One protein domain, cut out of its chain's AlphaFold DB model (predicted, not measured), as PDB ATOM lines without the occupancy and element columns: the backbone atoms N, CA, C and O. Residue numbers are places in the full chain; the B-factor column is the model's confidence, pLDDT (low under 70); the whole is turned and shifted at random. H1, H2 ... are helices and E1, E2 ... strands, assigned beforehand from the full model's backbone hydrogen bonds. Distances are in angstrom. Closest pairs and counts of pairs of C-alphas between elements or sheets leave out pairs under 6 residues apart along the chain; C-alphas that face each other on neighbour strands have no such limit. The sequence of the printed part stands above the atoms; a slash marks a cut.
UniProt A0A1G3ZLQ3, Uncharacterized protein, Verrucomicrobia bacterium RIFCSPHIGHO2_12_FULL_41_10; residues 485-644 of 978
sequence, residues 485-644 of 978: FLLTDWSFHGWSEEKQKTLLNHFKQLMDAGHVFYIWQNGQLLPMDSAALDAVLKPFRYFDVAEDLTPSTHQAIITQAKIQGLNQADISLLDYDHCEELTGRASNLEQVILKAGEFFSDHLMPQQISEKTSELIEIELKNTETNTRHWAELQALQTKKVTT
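This is residues 485 to 644 of the 978 residues of an uncharacterized protein of Verrucomicrobia bacterium RIFCSPHIGHO2_12_FULL_41_10 (UniProt A0A1G3ZLQ3). At one end of the domain is a small, strongly twisted sheet of four strands, with H5 over one face and the side-by-side helices H2 and H3 grazing it; at the other end H7 packs steeply on H8 of the helical hairpin H8 and H9. Between these ends short H1 packs on H7, while H6 packs on H2. The printed part has 160 residues with nine named helices and four named strands, in the order E1 H1 H2 E2 E3 H3 H4 H5 E4 H6 H7 H8 H9; the class is mixed, helices and strands. The sheet, in the order E3 E2 E1 E4, is mixed. The whole is compact, with a radius of gyration of the C-alphas of 15.5 A, and only just elongated, spanning 49 by 32 by 29 A.

E1, residues 485 to 487, and E2, residues 516 to 521, are parallel neighbours, with N 485 and O 516 2.8 A apart. H1, residues 491 to 494, and H2, residues 497 to 512, lie between them in the chain: a strand-helix-strand unit, two parallel strands joined through helices, its crossover right-handed. E3, residues 524 to 528, forms an antiparallel hairpin with E2, with N 526 and O 519 3.0 A apart. H3, residues 530 to 537, touches H2 at a shallow tilt of 23 degrees, opposite ways, closest at the C-alphas of Gln 500 and Leu 537, 6.1 A. H4, residues 543 to 546, touches H3 only at the corner, and only just, with 3 pairs of C-alphas within 8 A. H5, residues 554 to 563, is on one face of the sheet, giving two layers, a sheet and a helix. E4, residues 571 to 574, is parallel to E1, with N 574 and O 486 2.8 A apart. H6, residues 576 to 583, touches residues 499 to 503 of H2, about perpendicular at 88 degrees; the C-alphas of Lys 499 and Thr 583 are closest, 5.8 A. H7, residues 589 to 600, touches H1, closest at the C-alphas of Gly 494 and Val 592, 4.3 A. H8, residues 606 to 623, touches H7 with residues 609 to 617 at a steep tilt of 63 degrees, closest at the C-alphas of Gly 597 and Thr 613, 4.3 A. H9, residues 628 to 642, forms a helical hairpin with H8, at a shallow tilt of 25 degrees, closest at the C-alphas of Leu 621 and Trp 631, 6.2 A. In H2, H3, H5, H6, H7, H8 and H9 every O i to N i+4 pair is within hydrogen-bond range; H1 and H4 are too short for such a pair.

E1 begins at C-alpha 485, (44.599, 10.373, -33.826), and H9 ends at C-alpha 642, (12.296, 24.187, -28.004). From first to last C-alpha H8 measures 25.5 A, H2 22.6 A, H9 21.7 A, H7 16.1 A and E2 16.0 A.

The C-alphas of Gly 514 and Thr 643 are the two farthest apart, 49.1 A. The printed part has no cut and no long link. Its mean pLDDT is 73.5; 45 residues are under 70, among them 535 to 550 and 598 to 611.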
ATOM      1  N   PHE A 485      45.794  10.143 -34.637       86.44
ATOM      2  CA  PHE A 485      44.599  10.373 -33.826       86.44
ATOM      3  C   PHE A 485      44.285  11.867 -33.749       86.44
ATOM      4  O   PHE A 485      45.167  12.669 -33.441       86.44
ATOM      5  N   LEU A 486      43.036  12.246 -34.023       85.81
ATOM      6  CA  LEU A 486      42.564  13.624 -33.884       85.81
ATOM      7  C   LEU A 486      41.634  13.708 -32.676       85.81
ATOM      8  O   LEU A 486      40.592  13.058 -32.658       85.81
ATOM      9  N   LEU A 487      42.006  14.506 -31.678       82.44
ATOM     10  CA  LEU A 487      41.168  14.776 -30.517       82.44
ATOM     11  C   LEU A 487      40.095  15.806 -30.885       82.44
ATOM     12  O   LEU A 487      40.423  16.962 -31.171       82.44
ATOM     13  N   THR A 488      38.833  15.373 -30.899       76.31
ATOM     14  CA  THR A 488      37.689  16.179 -31.359       76.31
ATOM     15  C   THR A 488      36.557  16.281 -30.339       76.31
ATOM     16  O   THR A 488      35.653  17.094 -30.526       76.31
ATOM     17  N   ASP A 489      36.606  15.503 -29.256       74.00
ATOM     18  CA  ASP A 489      35.632  15.575 -28.169       74.00
ATOM     19  C   ASP A 489      35.777  16.883 -27.365       74.00
ATOM     20  O   ASP A 489      36.821  17.208 -26.803       74.00
ATOM     21  N   TRP A 490      34.697  17.656 -27.316       71.25
ATOM     22  CA  TRP A 490      34.578  18.918 -26.587       71.25
ATOM     23  C   TRP A 490      33.963  18.730 -25.188       71.25
ATOM     24  O   TRP A 490      33.894  19.669 -24.394       71.25
ATOM     25  N   SER A 491      33.497  17.526 -24.857       70.75
ATOM     26  CA  SER A 491      32.620  17.262 -23.715       70.75
ATOM     27  C   SER A 491      33.346  16.978 -22.393       70.75
ATOM     28  O   SER A 491      32.688  16.824 -21.361       70.75
ATOM     29  N   PHE A 492      34.687  16.965 -22.376       68.94
ATOM     30  CA  PHE A 492      35.513  16.556 -21.228       68.94
ATOM     31  C   PHE A 492      35.181  17.256 -19.900       68.94
ATOM     32  O   PHE A 492      35.347  16.653 -18.837       68.94
ATOM     33  N   HIS A 493      34.667  18.492 -19.924       61.41
ATOM     34  CA  HIS A 493      34.237  19.219 -18.720       61.41
ATOM     35  C   HIS A 493      33.047  18.560 -17.996       61.41
ATOM     36  O   HIS A 493      32.881  18.694 -16.784       61.41
ATOM     37  N   GLY A 494      32.217  17.815 -18.727       61.56
ATOM     38  CA  GLY A 494      31.096  17.065 -18.168       61.56
ATOM     39  C   GLY A 494      31.489  15.725 -17.534       61.56
ATOM     40  O   GLY A 494      30.623  15.062 -16.962       61.56
ATOM     41  N   TRP A 495      32.757  15.308 -17.642       71.62
ATOM     42  CA  TRP A 495      33.217  13.966 -17.276       71.62
ATOM     43  C   TRP A 495      33.809  13.930 -15.865       71.62
ATOM     44  O   TRP A 495      34.319  14.927 -15.361       71.62
ATOM     45  N   SER A 496      33.757  12.766 -15.210       73.31
ATOM     46  CA  SER A 496      34.391  12.575 -13.903       73.31
ATOM     47  C   SER A 496      35.921  12.520 -14.016       73.31
ATOM     48  O   SER A 496      36.467  12.079 -15.031       73.31
ATOM     49  N   GLU A 497      36.627  12.910 -12.949       75.00
ATOM     50  CA  GLU A 497      38.100  12.876 -12.896       75.00
ATOM     51  C   GLU A 497      38.669  11.474 -13.174       75.00
ATOM     52  O   GLU A 497      39.706  11.323 -13.820       75.00
ATOM     53  N   GLU A 498      37.971  10.431 -12.718       76.44
ATOM     54  CA  GLU A 498      38.351   9.037 -12.947       76.44
ATOM     55  C   GLU A 498      38.344   8.680 -14.442       76.44
ATOM     56  O   GLU A 498      39.286   8.054 -14.933       76.44
ATOM     57  N   LYS A 499      37.339   9.144 -15.195       77.25
ATOM     58  CA  LYS A 499      37.267   8.926 -16.646       77.25
ATOM     59  C   LYS A 499      38.359   9.676 -17.397       77.25
ATOM     60  O   LYS A 499      39.017   9.094 -18.257       77.25
ATOM     61  N   GLN A 500      38.582  10.940 -17.046       77.31
ATOM     62  CA  GLN A 500      39.643  11.752 -17.650       77.31
ATOM     63  C   GLN A 500      41.019  11.103 -17.446       77.31
ATOM     64  O   GLN A 500      41.820  11.018 -18.376       77.31
ATOM     65  N   LYS A 501      41.274  10.564 -16.246       80.69
ATOM     66  CA  LYS A 501      42.512   9.839 -15.930       80.69
ATOM     67  C   LYS A 501      42.660   8.549 -16.745       80.69
ATOM     68  O   LYS A 501      43.763   8.245 -17.195       80.69
ATOM     69  N   THR A 502      41.571   7.810 -16.948       82.62
ATOM     70  CA  THR A 502      41.559   6.590 -17.771       82.62
ATOM     71  C   THR A 502      41.887   6.892 -19.235       82.62
ATOM     72  O   THR A 502      42.774   6.247 -19.794       82.62
ATOM     73  N   LEU A 503      41.269   7.920 -19.827       84.12
ATOM     74  CA  LEU A 503      41.583   8.365 -21.193       84.12
ATOM     75  C   LEU A 503      43.034   8.810 -21.340       84.12
ATOM     76  O   LEU A 503      43.723   8.382 -22.262       84.12
ATOM     77  N   LEU A 504      43.519   9.629 -20.405       84.25
ATOM     78  CA  LEU A 504      44.893  10.122 -20.424       84.25
ATOM     79  C   LEU A 504      45.908   8.972 -20.415       84.25
ATOM     80  O   LEU A 504      46.883   9.002 -21.163       84.25
ATOM     81  N   ASN A 505      45.673   7.946 -19.596       84.06
ATOM     82  CA  ASN A 505      46.533   6.765 -19.564       84.06
ATOM     83  C   ASN A 505      46.490   5.992 -20.889       84.06
ATOM     84  O   ASN A 505      47.538   5.583 -21.384       84.06
ATOM     85  N   HIS A 506      45.303   5.821 -21.476       84.75
ATOM     86  CA  HIS A 506      45.142   5.126 -22.751       84.75
ATOM     87  C   HIS A 506      45.837   5.863 -23.909       84.75
ATOM     88  O   HIS A 506      46.593   5.268 -24.673       84.75
ATOM     89  N   PHE A 507      45.663   7.179 -24.004       87.44
ATOM     90  CA  PHE A 507      46.298   7.994 -25.041       87.44
ATOM     91  C   PHE A 507      47.825   8.040 -24.908       87.44
ATOM     92  O   PHE A 507      48.528   8.016 -25.918       87.44
ATOM     93  N   LYS A 508      48.362   8.022 -23.680       85.12
ATOM     94  CA  LYS A 508      49.809   7.874 -23.455       85.12
ATOM     95  C   LYS A 508      50.348   6.550 -23.988       85.12
ATOM     96  O   LYS A 508      51.351   6.562 -24.689       85.12
ATOM     97  N   GLN A 509      49.642   5.444 -23.751       85.25
ATOM     98  CA  GLN A 509      50.029   4.138 -24.298       85.25
ATOM     99  C   GLN A 509      50.060   4.141 -25.834       85.25
ATOM    100  O   GLN A 509      50.948   3.540 -26.432       85.25
ATOM    101  N   LEU A 510      49.121   4.841 -26.479       84.12
ATOM    102  CA  LEU A 510      49.104   4.985 -27.936       84.12
ATOM    103  C   LEU A 510      50.275   5.843 -28.447       84.12
ATOM    104  O   LEU A 510      50.900   5.477 -29.442       84.12
ATOM    105  N   MET A 511      50.617   6.946 -27.772       85.19
ATOM    106  CA  MET A 511      51.807   7.737 -28.123       85.19
ATOM    107  C   MET A 511      53.099   6.928 -27.966       85.19
ATOM    108  O   MET A 511      53.947   6.955 -28.856       85.19
ATOM    109  N   ASP A 512      53.223   6.158 -26.882       82.94
ATOM    110  CA  ASP A 512      54.376   5.284 -26.638       82.94
ATOM    111  C   ASP A 512      54.500   4.182 -27.710       82.94
ATOM    112  O   ASP A 512      55.606   3.753 -28.042       82.94
ATOM    113  N   ALA A 513      53.379   3.764 -28.311       81.44
ATOM    114  CA  ALA A 513      53.335   2.830 -29.437       81.44
ATOM    115  C   ALA A 513      53.687   3.466 -30.803       81.44
ATOM    116  O   ALA A 513      53.641   2.787 -31.829       81.44
ATOM    117  N   GLY A 514      54.055   4.752 -30.835       80.19
ATOM    118  CA  GLY A 514      54.473   5.462 -32.046       80.19
ATOM    119  C   GLY A 514      53.333   6.115 -32.832       80.19
ATOM    120  O   GLY A 514      53.540   6.513 -33.981       80.19
ATOM    121  N   HIS A 515      52.139   6.235 -32.244       84.50
ATOM    122  CA  HIS A 515      51.030   6.986 -32.833       84.50
ATOM    123  C   HIS A 515      51.187   8.493 -32.620       84.50
ATOM    124  O   HIS A 515      51.718   8.943 -31.606       84.50
ATOM    125  N   VAL A 516      50.688   9.281 -33.574       86.81
ATOM    126  CA  VAL A 516      50.764  10.748 -33.521       86.81
ATOM    127  C   VAL A 516      49.392  11.314 -33.194       86.81
ATOM    128  O   VAL A 516      48.394  10.907 -33.786       86.81
ATOM    129  N   PHE A 517      49.347  12.267 -32.268       87.88
ATOM    130  CA  PHE A 517      48.122  12.935 -31.847       87.88
ATOM    131  C   PHE A 517      48.093  14.370 -32.358       87.88
ATOM    132  O   PHE A 517      49.113  15.061 -32.351       87.88
ATOM    133  N   TYR A 518      46.912  14.824 -32.760       85.94
ATOM    134  CA  TYR A 518      46.634  16.222 -33.052       85.94
ATOM    135  C   TYR A 518      45.386  16.677 -32.305       85.94
ATOM    136  O   TYR A 518      44.469  15.891 -32.072       85.94
ATOM    137  N   ILE A 519      45.331  17.967 -31.992       83.31
ATOM    138  CA  ILE A 519      44.160  18.634 -31.422       83.31
ATOM    139  C   ILE A 519      43.581  19.624 -32.428       83.31
ATOM    140  O   ILE A 519      44.329  20.288 -33.153       83.31
ATOM    141  N   TRP A 520      42.253  19.712 -32.482       76.44
ATOM    142  CA  TRP A 520      41.554  20.734 -33.253       76.44
ATOM    143  C   TRP A 520      41.517  22.053 -32.479       76.44
ATOM    144  O   TRP A 520      40.834  22.157 -31.462       76.44
ATOM    145  N   GLN A 521      42.260  23.050 -32.967       71.62
ATOM    146  CA  GLN A 521      42.431  24.344 -32.317       71.62
ATOM    147  C   GLN A 521      42.333  25.516 -33.301       71.62
ATOM    148  O   GLN A 521      43.113  25.601 -34.248       71.62
ATOM    149  N   ASN A 522      41.403  26.455 -33.068       65.06
ATOM    150  CA  ASN A 522      41.227  27.681 -33.873       65.06
ATOM    151  C   ASN A 522      41.180  27.441 -35.399       65.06
ATOM    152  O   ASN A 522      41.780  28.182 -36.183       65.06
ATOM    153  N   GLY A 523      40.496  26.382 -35.838       68.69
ATOM    154  CA  GLY A 523      40.402  26.032 -37.258       68.69
ATOM    155  C   GLY A 523      41.637  25.329 -37.844       68.69
ATOM    156  O   GLY A 523      41.737  25.207 -39.064       68.69
ATOM    157  N   GLN A 524      42.591  24.889 -37.017       75.44
ATOM    158  CA  GLN A 524      43.800  24.172 -37.434       75.44
ATOM    159  C   GLN A 524      44.026  22.910 -36.594       75.44
ATOM    160  O   GLN A 524      43.615  22.843 -35.440       75.44
ATOM    161  N   LEU A 525      44.714  21.909 -37.154       81.69
ATOM    162  CA  LEU A 525      45.210  20.766 -36.386       81.69
ATOM    163  C   LEU A 525      46.637  21.041 -35.921       81.69
ATOM    164  O   LEU A 525      47.508  21.355 -36.741       81.69
ATOM    165  N   LEU A 526      46.871  20.913 -34.617       79.88
ATOM    166  CA  LEU A 526      48.181  21.101 -33.994       79.88
ATOM    167  C   LEU A 526      48.705  19.773 -33.441       79.88
ATOM    168  O   LEU A 526      47.943  19.076 -32.770       79.88
ATOM    169  N   PRO A 527      49.975  19.408 -33.699       83.12
ATOM    170  CA  PRO A 527      50.552  18.181 -33.167       83.12
ATOM    171  C   PRO A 527      50.694  18.270 -31.646       83.12
ATOM    172  O   PRO A 527      51.089  19.305 -31.106       83.12
ATOM    173  N   MET A 528      50.401  17.168 -30.961       79.62
ATOM    174  CA  MET A 528      50.488  17.057 -29.510       79.62
ATOM    175  C   MET A 528      51.690  16.213 -29.091       79.62
ATOM    176  O   MET A 528      51.936  15.144 -29.645       79.62
ATOM    177  N   ASP A 529      52.398  16.671 -28.061       80.94
ATOM    178  CA  ASP A 529      53.340  15.852 -27.301       80.94
ATOM    179  C   ASP A 529      52.714  15.380 -25.972       80.94
ATOM    180  O   ASP A 529      51.599  15.765 -25.602       80.94
ATOM    181  N   SER A 530      53.435  14.545 -25.217       77.31
ATOM    182  CA  SER A 530      52.933  14.037 -23.933       77.31
ATOM    183  C   SER A 530      52.674  15.138 -22.898       77.31
ATOM    184  O   SER A 530      51.844  14.931 -22.007       77.31
ATOM    185  N   ALA A 531      53.368  16.276 -22.973       75.38
ATOM    186  CA  ALA A 531      53.159  17.390 -22.055       75.38
ATOM    187  C   ALA A 531      51.877  18.161 -22.412       75.38
ATOM    188  O   ALA A 531      51.115  18.526 -21.514       75.38
ATOM    189  N   ALA A 532      51.606  18.343 -23.706       71.94
ATOM    190  CA  ALA A 532      50.375  18.914 -24.233       71.94
ATOM    191  C   ALA A 532      49.166  18.029 -23.896       71.94
ATOM    192  O   ALA A 532      48.158  18.538 -23.413       71.94
ATOM    193  N   LEU A 533      49.280  16.705 -24.040       77.31
ATOM    194  CA  LEU A 533      48.217  15.771 -23.653       77.31
ATOM    195  C   LEU A 533      47.910  15.816 -22.148       77.31
ATOM    196  O   LEU A 533      46.748  15.829 -21.745       77.31
ATOM    197  N   ASP A 534      48.946  15.899 -21.306       73.69
ATOM    198  CA  ASP A 534      48.781  16.088 -19.863       73.69
ATOM    199  C   ASP A 534      48.093  17.417 -19.519       73.69
ATOM    200  O   ASP A 534      47.348  17.485 -18.542       73.69
ATOM    201  N   ALA A 535      48.348  18.479 -20.285       67.88
ATOM    202  CA  ALA A 535      47.701  19.774 -20.094       67.88
ATOM    203  C   ALA A 535      46.219  19.740 -20.508       67.88
ATOM    204  O   ALA A 535      45.382  20.294 -19.797       67.88
ATOM    205  N   VAL A 536      45.910  19.032 -21.600       65.75
ATOM    206  CA  VAL A 536      44.564  18.854 -22.169       65.75
ATOM    207  C   VAL A 536      43.693  17.897 -21.365       65.75
ATOM    208  O   VAL A 536      42.517  17.834 -21.643       65.75
ATOM    209  N   LEU A 537      44.197  17.119 -20.402       67.56
ATOM    210  CA  LEU A 537      43.363  16.155 -19.654       67.56
ATOM    211  C   LEU A 537      43.467  16.280 -18.126       67.56
ATOM    212  O   LEU A 537      42.857  15.494 -17.403       67.56
ATOM    213  N   LYS A 538      44.205  17.273 -17.601       62.62
ATOM    214  CA  LYS A 538      44.299  17.533 -16.151       62.62
ATOM    215  C   LYS A 538      43.273  18.579 -15.671       62.62
ATOM    216  O   LYS A 538      43.278  19.694 -16.196       62.62
ATOM    217  N   PRO A 539      42.527  18.317 -14.575       48.94
ATOM    218  CA  PRO A 539      41.461  19.200 -14.070       48.94
ATOM    219  C   PRO A 539      41.889  20.644 -13.748       48.94
ATOM    220  O   PRO A 539      41.084  21.565 -13.815       48.94
ATOM    221  N   PHE A 540      43.166  20.865 -13.406       39.44
ATOM    222  CA  PHE A 540      43.663  22.148 -12.887       39.44
ATOM    223  C   PHE A 540      44.374  23.046 -13.918       39.44
ATOM    224  O   PHE A 540      44.721  24.175 -13.579       39.44
ATOM    225  N   ARG A 541      44.620  22.574 -15.152       40.88
ATOM    226  CA  ARG A 541      45.252  23.370 -16.235       40.88
ATOM    227  C   ARG A 541      44.452  23.411 -17.540       40.88
ATOM    228  O   ARG A 541      44.866  24.067 -18.487       40.88
ATOM    229  N   TYR A 542      43.281  22.782 -17.541       40.41
ATOM    230  CA  TYR A 542      42.376  22.677 -18.681       40.41
ATOM    231  C   TYR A 542      41.934  24.039 -19.247       40.41
ATOM    232  O   TYR A 542      41.677  24.164 -20.439       40.41
ATOM    233  N   PHE A 543      41.892  25.085 -18.412       39.00
ATOM    234  CA  PHE A 543      41.429  26.415 -18.811       39.00
ATOM    235  C   PHE A 543      42.271  27.060 -19.919       39.00
ATOM    236  O   PHE A 543      41.705  27.810 -20.708       39.00
ATOM    237  N   ASP A 544      43.577  26.784 -20.004       39.38
ATOM    238  CA  ASP A 544      44.454  27.385 -21.025       39.38
ATOM    239  C   ASP A 544      44.434  26.634 -22.367       39.38
ATOM    240  O   ASP A 544      44.939  27.171 -23.344       39.38
ATOM    241  N   VAL A 545      43.865  25.417 -22.433       40.09
ATOM    242  CA  VAL A 545      43.832  24.599 -23.667       40.09
ATOM    243  C   VAL A 545      42.412  24.319 -24.175       40.09
ATOM    244  O   VAL A 545      42.197  24.180 -25.373       40.09
ATOM    245  N   ALA A 546      41.406  24.305 -23.301       42.69
ATOM    246  CA  ALA A 546      40.003  24.233 -23.726       42.69
ATOM    247  C   ALA A 546      39.493  25.520 -24.370       42.69
ATOM    248  O   ALA A 546      38.579  25.461 -25.183       42.69
ATOM    249  N   GLU A 547      40.174  26.624 -24.056       44.59
ATOM    250  CA  GLU A 547      40.730  27.590 -25.013       44.59
ATOM    251  C   GLU A 547      40.169  27.647 -26.424       44.59
ATOM    252  O   GLU A 547      39.661  28.614 -26.986       44.59
ATOM    253  N   ASP A 548      40.508  26.541 -27.024       51.75
ATOM    254  CA  ASP A 548      40.969  26.476 -28.370       51.75
ATOM    255  C   ASP A 548      40.256  25.322 -29.072       51.75
ATOM    256  O   ASP A 548      40.141  25.325 -30.296       51.75
ATOM    257  N   LEU A 549      39.698  24.394 -28.285       59.22
ATOM    258  CA  LEU A 549      38.807  23.323 -28.698       59.22
ATOM    259  C   LEU A 549      37.477  23.919 -29.164       59.22
ATOM    260  O   LEU A 549      36.515  24.030 -28.410       59.22
ATOM    261  N   THR A 550      37.408  24.311 -30.430       67.38
ATOM    262  CA  THR A 550      36.157  24.753 -31.050       67.38
ATOM    263  C   THR A 550      35.320  23.541 -31.465       67.38
ATOM    264  O   THR A 550      35.781  22.787 -32.327       67.38
ATOM    265  N   PRO A 551      34.095  23.346 -30.939       74.94
ATOM    266  CA  PRO A 551      33.191  22.303 -31.420       74.94
ATOM    267  C   PRO A 551      33.029  22.412 -32.939       74.94
ATOM    268  O   PRO A 551      32.871  23.507 -33.485       74.94
ATOM    269  N   SER A 552      33.161  21.303 -33.659       82.62
ATOM    270  CA  SER A 552      33.172  21.311 -35.123       82.62
ATOM    271  C   SER A 552      32.705  19.978 -35.683       82.62
ATOM    272  O   SER A 552      32.804  18.938 -35.039       82.62
ATOM    273  N   THR A 553      32.185  20.019 -36.909       85.44
ATOM    274  CA  THR A 553      31.734  18.799 -37.589       85.44
ATOM    275  C   THR A 553      32.917  17.942 -38.049       85.44
ATOM    276  O   THR A 553      33.925  18.501 -38.497       85.44
ATOM    277  N   HIS A 554      32.777  16.614 -38.059       87.19
ATOM    278  CA  HIS A 554      33.781  15.676 -38.587       87.19
ATOM    279  C   HIS A 554      34.241  16.060 -39.998       87.19
ATOM    280  O   HIS A 554      35.438  16.084 -40.290       87.19
ATOM    281  N   GLN A 555      33.303  16.477 -40.851       84.81
ATOM    282  CA  GLN A 555      33.589  16.923 -42.212       84.81
ATOM    283  C   GLN A 555      34.541  18.131 -42.263       84.81
ATOM    284  O   GLN A 555      35.442  18.174 -43.105       84.81
ATOM    285  N   ALA A 556      34.366  19.112 -41.371       83.56
ATOM    286  CA  ALA A 556      35.227  20.295 -41.306       83.56
ATOM    287  C   ALA A 556      36.657  19.922 -40.880       83.56
ATOM    288  O   ALA A 556      37.627  20.369 -41.494       83.56
ATOM    289  N   ILE A 557      36.776  19.035 -39.891       84.50
ATOM    290  CA  ILE A 557      38.057  18.580 -39.341       84.50
ATOM    291  C   ILE A 557      38.832  17.755 -40.380       84.50
ATOM    292  O   ILE A 557      40.008  18.020 -40.637       84.50
ATOM    293  N   ILE A 558      38.166  16.818 -41.063       85.12
ATOM    294  CA  ILE A 558      38.762  16.010 -42.141       85.12
ATOM    295  C   ILE A 558      39.194  16.892 -43.326       85.12
ATOM    296  O   ILE A 558      40.244  16.660 -43.936       85.12
ATOM    297  N   THR A 559      38.411  17.925 -43.651       84.44
ATOM    298  CA  THR A 559      38.760  18.883 -44.711       84.44
ATOM    299  C   THR A 559      40.036  19.650 -44.362       84.44
ATOM    300  O   THR A 559      40.911  19.799 -45.215       84.44
ATOM    301  N   GLN A 560      40.193  20.078 -43.110       83.50
ATOM    302  CA  GLN A 560      41.409  20.759 -42.672       83.50
ATOM    303  C   GLN A 560      42.621  19.821 -42.614       83.50
ATOM    304  O   GLN A 560      43.708  20.205 -43.050       83.50
ATOM    305  N   ALA A 561      42.437  18.572 -42.171       83.56
ATOM    306  CA  ALA A 561      43.484  17.550 -42.206       83.56
ATOM    307  C   ALA A 561      44.054  17.368 -43.621       83.56
ATOM    308  O   ALA A 561      45.270  17.285 -43.804       83.56
ATOM    309  N   LYS A 562      43.178  17.403 -44.635       81.62
ATOM    310  CA  LYS A 562      43.572  17.371 -46.049       81.62
ATOM    311  C   LYS A 562      44.410  18.586 -46.449       81.62
ATOM    312  O   LYS A 562      45.413  18.427 -47.141       81.62
ATOM    313  N   ILE A 563      44.014  19.787 -46.026       79.25
ATOM    314  CA  ILE A 563      44.745  21.035 -46.313       79.25
ATOM    315  C   ILE A 563      46.152  20.998 -45.697       79.25
ATOM    316  O   ILE A 563      47.100  21.483 -46.309       79.25
ATOM    317  N   GLN A 564      46.304  20.382 -44.522       79.56
ATOM    318  CA  GLN A 564      47.584  20.261 -43.813       79.56
ATOM    319  C   GLN A 564      48.427  19.046 -44.242       79.56
ATOM    320  O   GLN A 564      49.482  18.802 -43.662       79.56
ATOM    321  N   GLY A 565      48.001  18.306 -45.271       79.00
ATOM    322  CA  GLY A 565      48.769  17.196 -45.839       79.00
ATOM    323  C   GLY A 565      48.781  15.920 -44.991       79.00
ATOM    324  O   GLY A 565      49.674  15.095 -45.172       79.00
ATOM    325  N   LEU A 566      47.818  15.739 -44.078       82.38
ATOM    326  CA  LEU A 566      47.685  14.508 -43.291       82.38
ATOM    327  C   LEU A 566      47.085  13.376 -44.140       82.38
ATOM    328  O   LEU A 566      46.150  13.592 -44.918       82.38
ATOM    329  N   ASN A 567      47.611  12.156 -43.985       77.38
ATOM    330  CA  ASN A 567      47.127  10.989 -44.721       77.38
ATOM    331  C   ASN A 567      45.761  10.532 -44.191       77.38
ATOM    332  O   ASN A 567      45.664  10.000 -43.089       77.38
ATOM    333  N   GLN A 568      44.711  10.694 -44.996       71.38
ATOM    334  CA  GLN A 568      43.332  10.394 -44.594       71.38
ATOM    335  C   GLN A 568      43.082   8.918 -44.268       71.38
ATOM    336  O   GLN A 568      42.219   8.628 -43.447       71.38
ATOM    337  N   ALA A 569      43.834   7.996 -44.878       71.62
ATOM    338  CA  ALA A 569      43.675   6.562 -44.633       71.62
ATOM    339  C   ALA A 569      44.077   6.144 -43.205       71.62
ATOM    340  O   ALA A 569      43.660   5.086 -42.739       71.62
ATOM    341  N   ASP A 570      44.845   6.991 -42.512       78.69
ATOM    342  CA  ASP A 570      45.422   6.704 -41.198       78.69
ATOM    343  C   ASP A 570      44.819   7.563 -40.073       78.69
ATOM    344  O   ASP A 570      45.309   7.510 -38.943       78.69
ATOM    345  N   ILE A 571      43.779   8.358 -40.362       85.75
ATOM    346  CA  ILE A 571      43.125   9.240 -39.387       85.75
ATOM    347  C   ILE A 571      42.072   8.469 -38.587       85.75
ATOM    348  O   ILE A 571      41.200   7.811 -39.148       85.75
ATOM    349  N   SER A 572      42.119   8.589 -37.262       85.69
ATOM    350  CA  SER A 572      41.072   8.138 -36.342       85.69
ATOM    351  C   SER A 572      40.594   9.321 -35.499       85.69
ATOM    352  O   SER A 572      41.408  10.001 -34.872       85.69
ATOM    353  N   LEU A 573      39.288   9.595 -35.526       85.88
ATOM    354  CA  LEU A 573      38.667  10.663 -34.741       85.88
ATOM    355  C   LEU A 573      38.365  10.148 -33.331       85.88
ATOM    356  O   LEU A 573      37.829   9.055 -33.174       85.88
ATOM    357  N   LEU A 574      38.737  10.932 -32.323       83.44
ATOM    358  CA  LEU A 574      38.422  10.694 -30.917       83.44
ATOM    359  C   LEU A 574      37.304  11.666 -30.518       83.44
ATOM    360  O   LEU A 574      37.572  12.744 -29.977       83.44
ATOM    361  N   ASP A 575      36.074  11.303 -30.878       81.00
ATOM    362  CA  ASP A 575      34.832  12.019 -30.570       81.00
ATOM    363  C   ASP A 575      34.183  11.508 -29.267       81.00
ATOM    364  O   ASP A 575      34.739  10.640 -28.583       81.00
ATOM    365  N   TYR A 576      33.022  12.069 -28.904       79.81
ATOM    366  CA  TYR A 576      32.302  11.684 -27.687       79.81
ATOM    367  C   TYR A 576      32.054  10.173 -27.629       79.81
ATOM    368  O   TYR A 576      32.314   9.547 -26.601       79.81
ATOM    369  N   ASP A 577      31.562   9.584 -28.721       78.38
ATOM    370  CA  ASP A 577      31.184   8.171 -28.768       78.38
ATOM    371  C   ASP A 577      32.411   7.275 -28.588       78.38
ATOM    372  O   ASP A 577      32.403   6.359 -27.762       78.38
ATOM    373  N   HIS A 578      33.508   7.591 -29.277       79.56
ATOM    374  CA  HIS A 578      34.754   6.844 -29.163       79.56
ATOM    375  C   HIS A 578      35.357   6.936 -27.754       79.56
ATOM    376  O   HIS A 578      35.823   5.944 -27.189       79.56
ATOM    377  N   CYS A 579      35.339   8.121 -27.141       79.19
ATOM    378  CA  CYS A 579      35.810   8.288 -25.770       79.19
ATOM    379  C   CYS A 579      34.873   7.607 -24.748       79.19
ATOM    380  O   CYS A 579      35.333   7.131 -23.700       79.19
ATOM    381  N   GLU A 580      33.562   7.563 -25.010       79.56
ATOM    382  CA  GLU A 580      32.576   6.908 -24.143       79.56
ATOM    383  C   GLU A 580      32.769   5.386 -24.165       79.56
ATOM    384  O   GLU A 580      32.790   4.760 -23.099       79.56
ATOM    385  N   GLU A 581      33.008   4.801 -25.343       80.44
ATOM    386  CA  GLU A 581      33.355   3.382 -25.508       80.44
ATOM    387  C   GLU A 581      34.590   2.993 -24.682       80.44
ATOM    388  O   GLU A 581      34.606   1.938 -24.042       80.44
ATOM    389  N   LEU A 582      35.599   3.868 -24.624       78.12
ATOM    390  CA  LEU A 582      36.844   3.632 -23.886       78.12
ATOM    391  C   LEU A 582      36.700   3.734 -22.359       78.12
ATOM    392  O   LEU A 582      37.499   3.147 -21.629       78.12
ATOM    393  N   THR A 583      35.721   4.491 -21.854       76.12
ATOM    394  CA  THR A 583      35.599   4.804 -20.413       76.12
ATOM    395  C   THR A 583      34.358   4.241 -19.730       76.12
ATOM    396  O   THR A 583      34.231   4.351 -18.508       76.12
ATOM    397  N   GLY A 584      33.448   3.634 -20.489       68.62
ATOM    398  CA  GLY A 584      32.182   3.116 -19.985       68.62
ATOM    399  C   GLY A 584      31.129   4.208 -19.759       68.62
ATOM    400  O   GLY A 584      31.418   5.379 -19.504       68.62
ATOM    401  N   ARG A 585      29.852   3.830 -19.838       63.69
ATOM    402  CA  ARG A 585      28.716   4.764 -19.811       63.69
ATOM    403  C   ARG A 585      28.224   5.017 -18.384       63.69
ATOM    404  O   ARG A 585      27.737   4.101 -17.729       63.69
ATOM    405  N   ALA A 586      28.347   6.254 -17.902       50.22
ATOM    406  CA  ALA A 586      27.938   6.630 -16.538       50.22
ATOM    407  C   ALA A 586      27.410   8.074 -16.399       50.22
ATOM    408  O   ALA A 586      27.013   8.471 -15.306       50.22
ATOM    409  N   SER A 587      27.381   8.863 -17.478       61.00
ATOM    410  CA  SER A 587      26.986  10.276 -17.435       61.00
ATOM    411  C   SER A 587      25.635  10.474 -18.126       61.00
ATOM    412  O   SER A 587      25.395   9.900 -19.184       61.00
ATOM    413  N   ASN A 588      24.750  11.297 -17.557       76.00
ATOM    414  CA  ASN A 588      23.552  11.747 -18.265       76.00
ATOM    415  C   ASN A 588      23.978  12.723 -19.378       76.00
ATOM    416  O   ASN A 588      24.503  13.793 -19.067       76.00
ATOM    417  N   LEU A 589      23.737  12.366 -20.646       78.12
ATOM    418  CA  LEU A 589      24.067  13.184 -21.819       78.12
ATOM    419  C   LEU A 589      23.525  14.618 -21.694       78.12
ATOM    420  O   LEU A 589      24.231  15.571 -22.006       78.12
ATOM    421  N   GLU A 590      22.324  14.789 -21.130       80.94
ATOM    422  CA  GLU A 590      21.730  16.107 -20.868       80.94
ATOM    423  C   GLU A 590      22.629  16.968 -19.975       80.94
ATOM    424  O   GLU A 590      22.859  18.140 -20.260       80.94
ATOM    425  N   GLN A 591      23.171  16.387 -18.904       77.88
ATOM    426  CA  GLN A 591      24.040  17.102 -17.970       77.88
ATOM    427  C   GLN A 591      25.406  17.411 -18.581       77.88
ATOM    428  O   GLN A 591      25.958  18.477 -18.314       77.88
ATOM    429  N   VAL A 592      25.947  16.502 -19.396       76.06
ATOM    430  CA  VAL A 592      27.220  16.712 -20.102       76.06
ATOM    431  C   VAL A 592      27.089  17.874 -21.086       76.06
ATOM    432  O   VAL A 592      27.896  18.800 -21.060       76.06
ATOM    433  N   ILE A 593      26.024  17.867 -21.886       77.56
ATOM    434  CA  ILE A 593      25.737  18.895 -22.886       77.56
ATOM    435  C   ILE A 593      25.421  20.246 -22.235       77.56
ATOM    436  O   ILE A 593      25.884  21.274 -22.721       77.56
ATOM    437  N   LEU A 594      24.674  20.270 -21.126       74.00
ATOM    438  CA  LEU A 594      24.405  21.509 -20.387       74.00
ATOM    439  C   LEU A 594      25.688  22.131 -19.835       74.00
ATOM    440  O   LEU A 594      25.926  23.314 -20.055       74.00
ATOM    441  N   LYS A 595      26.542  21.330 -19.187       71.44
ATOM    442  CA  LYS A 595      27.834  21.799 -18.666       71.44
ATOM    443  C   LYS A 595      28.766  22.282 -19.773       71.44
ATOM    444  O   LYS A 595      29.479  23.261 -19.590       71.44
ATOM    445  N   ALA A 596      28.758  21.620 -20.927       71.88
ATOM    446  CA  ALA A 596      29.510  22.079 -22.085       71.88
ATOM    447  C   ALA A 596      28.930  23.374 -22.675       71.88
ATOM    448  O   ALA A 596      29.682  24.272 -23.028       71.88
ATOM    449  N   GLY A 597      27.604  23.514 -22.735       70.31
ATOM    450  CA  GLY A 597      26.944  24.749 -23.157       70.31
ATOM    451  C   GLY A 597      27.265  25.926 -22.238       70.31
ATOM    452  O   GLY A 597      27.521  27.019 -22.727       70.31
ATOM    453  N   GLU A 598      27.314  25.703 -20.922       66.69
ATOM    454  CA  GLU A 598      27.803  26.686 -19.945       66.69
ATOM    455  C   GLU A 598      29.270  27.050 -20.186       66.69
ATOM    456  O   GLU A 598      29.634  28.221 -20.109       66.69
ATOM    457  N   PHE A 599      30.098  26.052 -20.503       62.91
ATOM    458  CA  PHE A 599      31.529  26.219 -20.723       62.91
ATOM    459  C   PHE A 599      31.860  26.994 -22.010       62.91
ATOM    460  O   PHE A 599      32.682  27.904 -21.983       62.91
ATOM    461  N   PHE A 600      31.216  26.652 -23.129       64.75
ATOM    462  CA  PHE A 600      31.472  27.254 -24.444       64.75
ATOM    463  C   PHE A 600      30.653  28.521 -24.718       64.75
ATOM    464  O   PHE A 600      30.750  29.080 -25.811       64.75
ATOM    465  N   SER A 601      29.800  28.948 -23.784       60.22
ATOM    466  CA  SER A 601      29.035  30.182 -23.936       60.22
ATOM    467  C   SER A 601      29.913  31.386 -23.611       60.22
ATOM    468  O   SER A 601      30.505  31.463 -22.535       60.22
ATOM    469  N   ASP A 602      29.934  32.368 -24.515       49.03
ATOM    470  CA  ASP A 602      30.707  33.605 -24.347       49.03
ATOM    471  C   ASP A 602      30.298  34.377 -23.081       49.03
ATOM    472  O   ASP A 602      31.120  35.050 -22.452       49.03
ATOM    473  N   HIS A 603      29.033  34.228 -22.665       50.00
ATOM    474  CA  HIS A 603      28.526  34.767 -21.411       50.00
ATOM    475  C   HIS A 603      27.590  33.778 -20.715       50.00
ATOM    476  O   HIS A 603      26.888  32.987 -21.344       50.00
ATOM    477  N   LEU A 604      27.522  33.864 -19.388       46.72
ATOM    478  CA  LEU A 604      26.710  32.973 -18.552       46.72
ATOM    479  C   LEU A 604      25.214  33.338 -18.554       46.72
ATOM    480  O   LEU A 604      24.487  33.024 -17.612       46.72
ATOM    481  N   MET A 605      24.747  34.017 -19.603       48.28
ATOM    482  CA  MET A 605      23.341  34.358 -19.731       48.28
ATOM    483  C   MET A 605      22.545  33.111 -20.123       48.28
ATOM    484  O   MET A 605      22.911  32.429 -21.078       48.28
ATOM    485  N   PRO A 606      21.413  32.830 -19.460       52.97
ATOM    486  CA  PRO A 606      20.577  31.655 -19.722       52.97
ATOM    487  C   PRO A 606      20.192  31.493 -21.197       52.97
ATOM    488  O   PRO A 606      20.136  30.379 -21.712       52.97
ATOM    489  N   GLN A 607      19.970  32.612 -21.894       55.81
ATOM    490  CA  GLN A 607      19.687  32.619 -23.324       55.81
ATOM    491  C   GLN A 607      20.895  32.174 -24.158       55.81
ATOM    492  O   GLN A 607      20.733  31.330 -25.031       55.81
ATOM    493  N   GLN A 608      22.091  32.689 -23.873       57.56
ATOM    494  CA  GLN A 608      23.308  32.355 -24.621       57.56
ATOM    495  C   GLN A 608      23.796  30.943 -24.304       57.56
ATOM    496  O   GLN A 608      24.134  30.205 -25.221       57.56
ATOM    497  N   ILE A 609      23.701  30.510 -23.044       60.03
ATOM    498  CA  ILE A 609      23.926  29.111 -22.657       60.03
ATOM    499  C   ILE A 609      22.962  28.205 -23.428       60.03
ATOM    500  O   ILE A 609      23.365  27.163 -23.940       60.03
ATOM    501  N   SER A 610      21.688  28.591 -23.553       66.38
ATOM    502  CA  SER A 610      20.699  27.823 -24.316       66.38
ATOM    503  C   SER A 610      21.005  27.793 -25.820       66.38
ATOM    504  O   SER A 610      20.934  26.725 -26.431       66.38
ATOM    505  N   GLU A 611      21.395  28.928 -26.406       69.44
ATOM    506  CA  GLU A 611      21.807  29.045 -27.812       69.44
ATOM    507  C   GLU A 611      23.046  28.192 -28.092       69.44
ATOM    508  O   GLU A 611      23.011  27.349 -28.989       69.44
ATOM    509  N   LYS A 612      24.081  28.301 -27.255       73.94
ATOM    510  CA  LYS A 612      25.301  27.501 -27.368       73.94
ATOM    511  C   LYS A 612      25.036  26.018 -27.156       73.94
ATOM    512  O   LYS A 612      25.546  25.188 -27.895       73.94
ATOM    513  N   THR A 613      24.184  25.667 -26.194       78.25
ATOM    514  CA  THR A 613      23.771  24.271 -26.013       78.25
ATOM    515  C   THR A 613      23.071  23.730 -27.262       78.25
ATOM    516  O   THR A 613      23.275  22.579 -27.631       78.25
ATOM    517  N   SER A 614      22.227  24.541 -27.903       80.19
ATOM    518  CA  SER A 614      21.513  24.133 -29.119       80.19
ATOM    519  C   SER A 614      22.481  23.948 -30.288       80.19
ATOM    520  O   SER A 614      22.386  22.954 -30.997       80.19
ATOM    521  N   GLU A 615      23.460  24.844 -30.433       80.81
ATOM    522  CA  GLU A 615      24.546  24.726 -31.411       80.81
ATOM    523  C   GLU A 615      25.368  23.443 -31.204       80.81
ATOM    524  O   GLU A 615      25.628  22.720 -32.163       80.81
ATOM    525  N   LEU A 616      25.729  23.118 -29.957       82.12
ATOM    526  CA  LEU A 616      26.441  21.879 -29.620       82.12
ATOM    527  C   LEU A 616      25.630  20.634 -29.999       82.12
ATOM    528  O   LEU A 616      26.178  19.713 -30.599       82.12
ATOM    529  N   ILE A 617      24.324  20.625 -29.705       85.44
ATOM    530  CA  ILE A 617      23.423  19.533 -30.103       85.44
ATOM    531  C   ILE A 617      23.381  19.401 -31.633       85.44
ATOM    532  O   ILE A 617      23.434  18.290 -32.148       85.44
ATOM    533  N   GLU A 618      23.314  20.508 -32.377       84.75
ATOM    534  CA  GLU A 618      23.301  20.486 -33.846       84.75
ATOM    535  C   GLU A 618      24.619  20.007 -34.465       84.75
ATOM    536  O   GLU A 618      24.600  19.322 -35.491       84.75
ATOM    537  N   ILE A 619      25.758  20.388 -33.882       84.88
ATOM    538  CA  ILE A 619      27.078  19.913 -34.311       84.88
ATOM    539  C   ILE A 619      27.181  18.410 -34.067       84.88
ATOM    540  O   ILE A 619      27.562  17.678 -34.979       84.88
ATOM    541  N   GLU A 620      26.782  17.946 -32.882       85.56
ATOM    542  CA  GLU A 620      26.879  16.532 -32.526       85.56
ATOM    543  C   GLU A 620      25.921  15.674 -33.355       85.56
ATOM    544  O   GLU A 620      26.331  14.661 -33.906       85.56
ATOM    545  N   LEU A 621      24.693  16.139 -33.608       85.69
ATOM    546  CA  LEU A 621      23.758  15.464 -34.517       85.69
ATOM    547  C   LEU A 621      24.322  15.259 -35.934       85.69
ATOM    548  O   LEU A 621      23.915  14.317 -36.611       85.69
ATOM    549  N   LYS A 622      25.233  16.129 -36.396       84.88
ATOM    550  CA  LYS A 622      25.943  15.980 -37.682       84.88
ATOM    551  C   LYS A 622      27.158  15.054 -37.597       84.88
ATOM    552  O   LYS A 622      27.632  14.602 -38.633       84.88
ATOM    553  N   ASN A 623      27.681  14.811 -36.399       84.31
ATOM    554  CA  ASN A 623      28.816  13.924 -36.150       84.31
ATOM    555  C   ASN A 623      28.363  12.477 -35.915       84.31
ATOM    556  O   ASN A 623      29.045  11.538 -36.325       84.31
ATOM    557  N   THR A 624      27.184  12.293 -35.316       77.56
ATOM    558  CA  THR A 624      26.608  10.993 -34.964       77.56
ATOM    559  C   THR A 624      25.849  10.355 -36.142       77.56
ATOM    560  O   THR A 624      24.622  10.291 -36.147       77.56
ATOM    561  N   GLU A 625      26.554   9.859 -37.164       62.06
ATOM    562  CA  GLU A 625      25.913   9.164 -38.305       62.06
ATOM    563  C   GLU A 625      25.714   7.649 -38.076       62.06
ATOM    564  O   GLU A 625      24.861   7.028 -38.709       62.06
ATOM    565  N   THR A 626      26.473   7.038 -37.160       63.34
ATOM    566  CA  THR A 626      26.543   5.572 -36.984       63.34
ATOM    567  C   THR A 626      25.925   5.064 -35.678       63.34
ATOM    568  O   THR A 626      25.519   3.902 -35.605       63.34
ATOM    569  N   ASN A 627      25.788   5.916 -34.656       78.31
ATOM    570  CA  ASN A 627      25.238   5.553 -33.350       78.31
ATOM    571  C   ASN A 627      23.764   5.973 -33.216       78.31
ATOM    572  O   ASN A 627      23.425   7.034 -32.688       78.31
ATOM    573  N   THR A 628      22.856   5.096 -33.660       78.44
ATOM    574  CA  THR A 628      21.397   5.331 -33.643       78.44
ATOM    575  C   THR A 628      20.824   5.664 -32.265       78.44
ATOM    576  O   THR A 628      19.795   6.332 -32.174       78.44
ATOM    577  N   ARG A 629      21.460   5.203 -31.180       80.38
ATOM    578  CA  ARG A 629      20.989   5.473 -29.818       80.38
ATOM    579  C   ARG A 629      21.385   6.874 -29.356       80.38
ATOM    580  O   ARG A 629      20.522   7.590 -28.857       80.38
ATOM    581  N   HIS A 630      22.651   7.254 -29.531       82.88
ATOM    582  CA  HIS A 630      23.126   8.597 -29.194       82.88
ATOM    583  C   HIS A 630      22.341   9.650 -29.990       82.88
ATOM    584  O   HIS A 630      21.828  10.616 -29.424       82.88
ATOM    585  N   TRP A 631      22.131   9.399 -31.284       86.31
ATOM    586  CA  TRP A 631      21.348  10.274 -32.152       86.31
ATOM    587  C   TRP A 631      19.913  10.500 -31.634       86.31
ATOM    588  O   TRP A 631      19.439  11.636 -31.572       86.31
ATOM    589  N   ALA A 632      19.228   9.439 -31.190       84.62
ATOM    590  CA  ALA A 632      17.875   9.540 -30.634       84.62
ATOM    591  C   ALA A 632      17.828  10.331 -29.311       84.62
ATOM    592  O   ALA A 632      16.887  11.093 -29.075       84.62
ATOM    593  N   GLU A 633      18.843  10.180 -28.454       86.06
ATOM    594  CA  GLU A 633      18.967  10.936 -27.202       86.06
ATOM    595  C   GLU A 633      19.183  12.440 -27.476       86.06
ATOM    596  O   GLU A 633      18.495  13.274 -26.880       86.06
ATOM    597  N   LEU A 634      20.037  12.800 -28.443       86.81
ATOM    598  CA  LEU A 634      20.223  14.190 -28.889       86.81
ATOM    599  C   LEU A 634      18.947  14.799 -29.484       86.81
ATOM    600  O   LEU A 634      18.607  15.943 -29.177       86.81
ATOM    601  N   GLN A 635      18.204  14.039 -30.293       84.25
ATOM    602  CA  GLN A 635      16.956  14.512 -30.896       84.25
ATOM    603  C   GLN A 635      15.867  14.776 -29.837       84.25
ATOM    604  O   GLN A 635      15.123  15.764 -29.916       84.25
ATOM    605  N   ALA A 636      15.798  13.932 -28.802       84.88
ATOM    606  CA  ALA A 636      14.910  14.146 -27.662       84.88
ATOM    607  C   ALA A 636      15.283  15.423 -26.884       84.88
ATOM    608  O   ALA A 636      14.399  16.208 -26.522       84.88
ATOM    609  N   LEU A 637      16.582  15.676 -26.682       83.69
ATOM    610  CA  LEU A 637      17.078  16.894 -26.033       83.69
ATOM    611  C   LEU A 637      16.790  18.157 -26.846       83.69
ATOM    612  O   LEU A 637      16.339  19.155 -26.278       83.69
ATOM    613  N   GLN A 638      16.976  18.102 -28.168       82.44
ATOM    614  CA  GLN A 638      16.635  19.202 -29.071       82.44
ATOM    615  C   GLN A 638      15.151  19.573 -28.925       82.44
ATOM    616  O   GLN A 638      14.816  20.734 -28.704       82.44
ATOM    617  N   THR A 639      14.262  18.576 -28.932       75.06
ATOM    618  CA  THR A 639      12.804  18.771 -28.819       75.06
ATOM    619  C   THR A 639      12.381  19.342 -27.454       75.06
ATOM    620  O   THR A 639      11.527  20.231 -27.379       75.06
ATOM    621  N   LYS A 640      13.008  18.882 -26.362       74.12
ATOM    622  CA  LYS A 640      12.759  19.360 -24.987       74.12
ATOM    623  C   LYS A 640      13.166  20.830 -24.788       74.12
ATOM    624  O   LYS A 640      12.502  21.565 -24.056       74.12
ATOM    625  N   LYS A 641      14.228  21.298 -25.455       63.16
ATOM    626  CA  LYS A 641      14.692  22.694 -25.343       63.16
ATOM    627  C   LYS A 641      13.852  23.703 -26.132       63.16
ATOM    628  O   LYS A 641      13.718  24.833 -25.673       63.16
ATOM    629  N   VAL A 642      13.216  23.308 -27.240       52.22
ATOM    630  CA  VAL A 642      12.296  24.187 -28.004       52.22
ATOM    631  C   VAL A 642      11.047  24.581 -27.192       52.22
ATOM    632  O   VAL A 642      10.415  25.595 -27.479       52.22
ATOM    633  N   THR A 643      10.696  23.817 -26.153       39.56
ATOM    634  CA  THR A 643       9.436  23.962 -25.403       39.56
ATOM    635  C   THR A 643       9.570  24.595 -24.014       39.56
ATOM    636  O   THR A 643       8.553  24.871 -23.380       39.56
ATOM    637  N   THR A 644      10.785  24.880 -23.534       40.22
ATOM    638  CA  THR A 644      10.980  25.444 -22.187       40.22
ATOM    639  C   THR A 644      11.093  26.975 -22.254       40.22
ATOM    640  O   THR A 644      12.004  27.477 -22.916       40.22
TER     641      THR A 644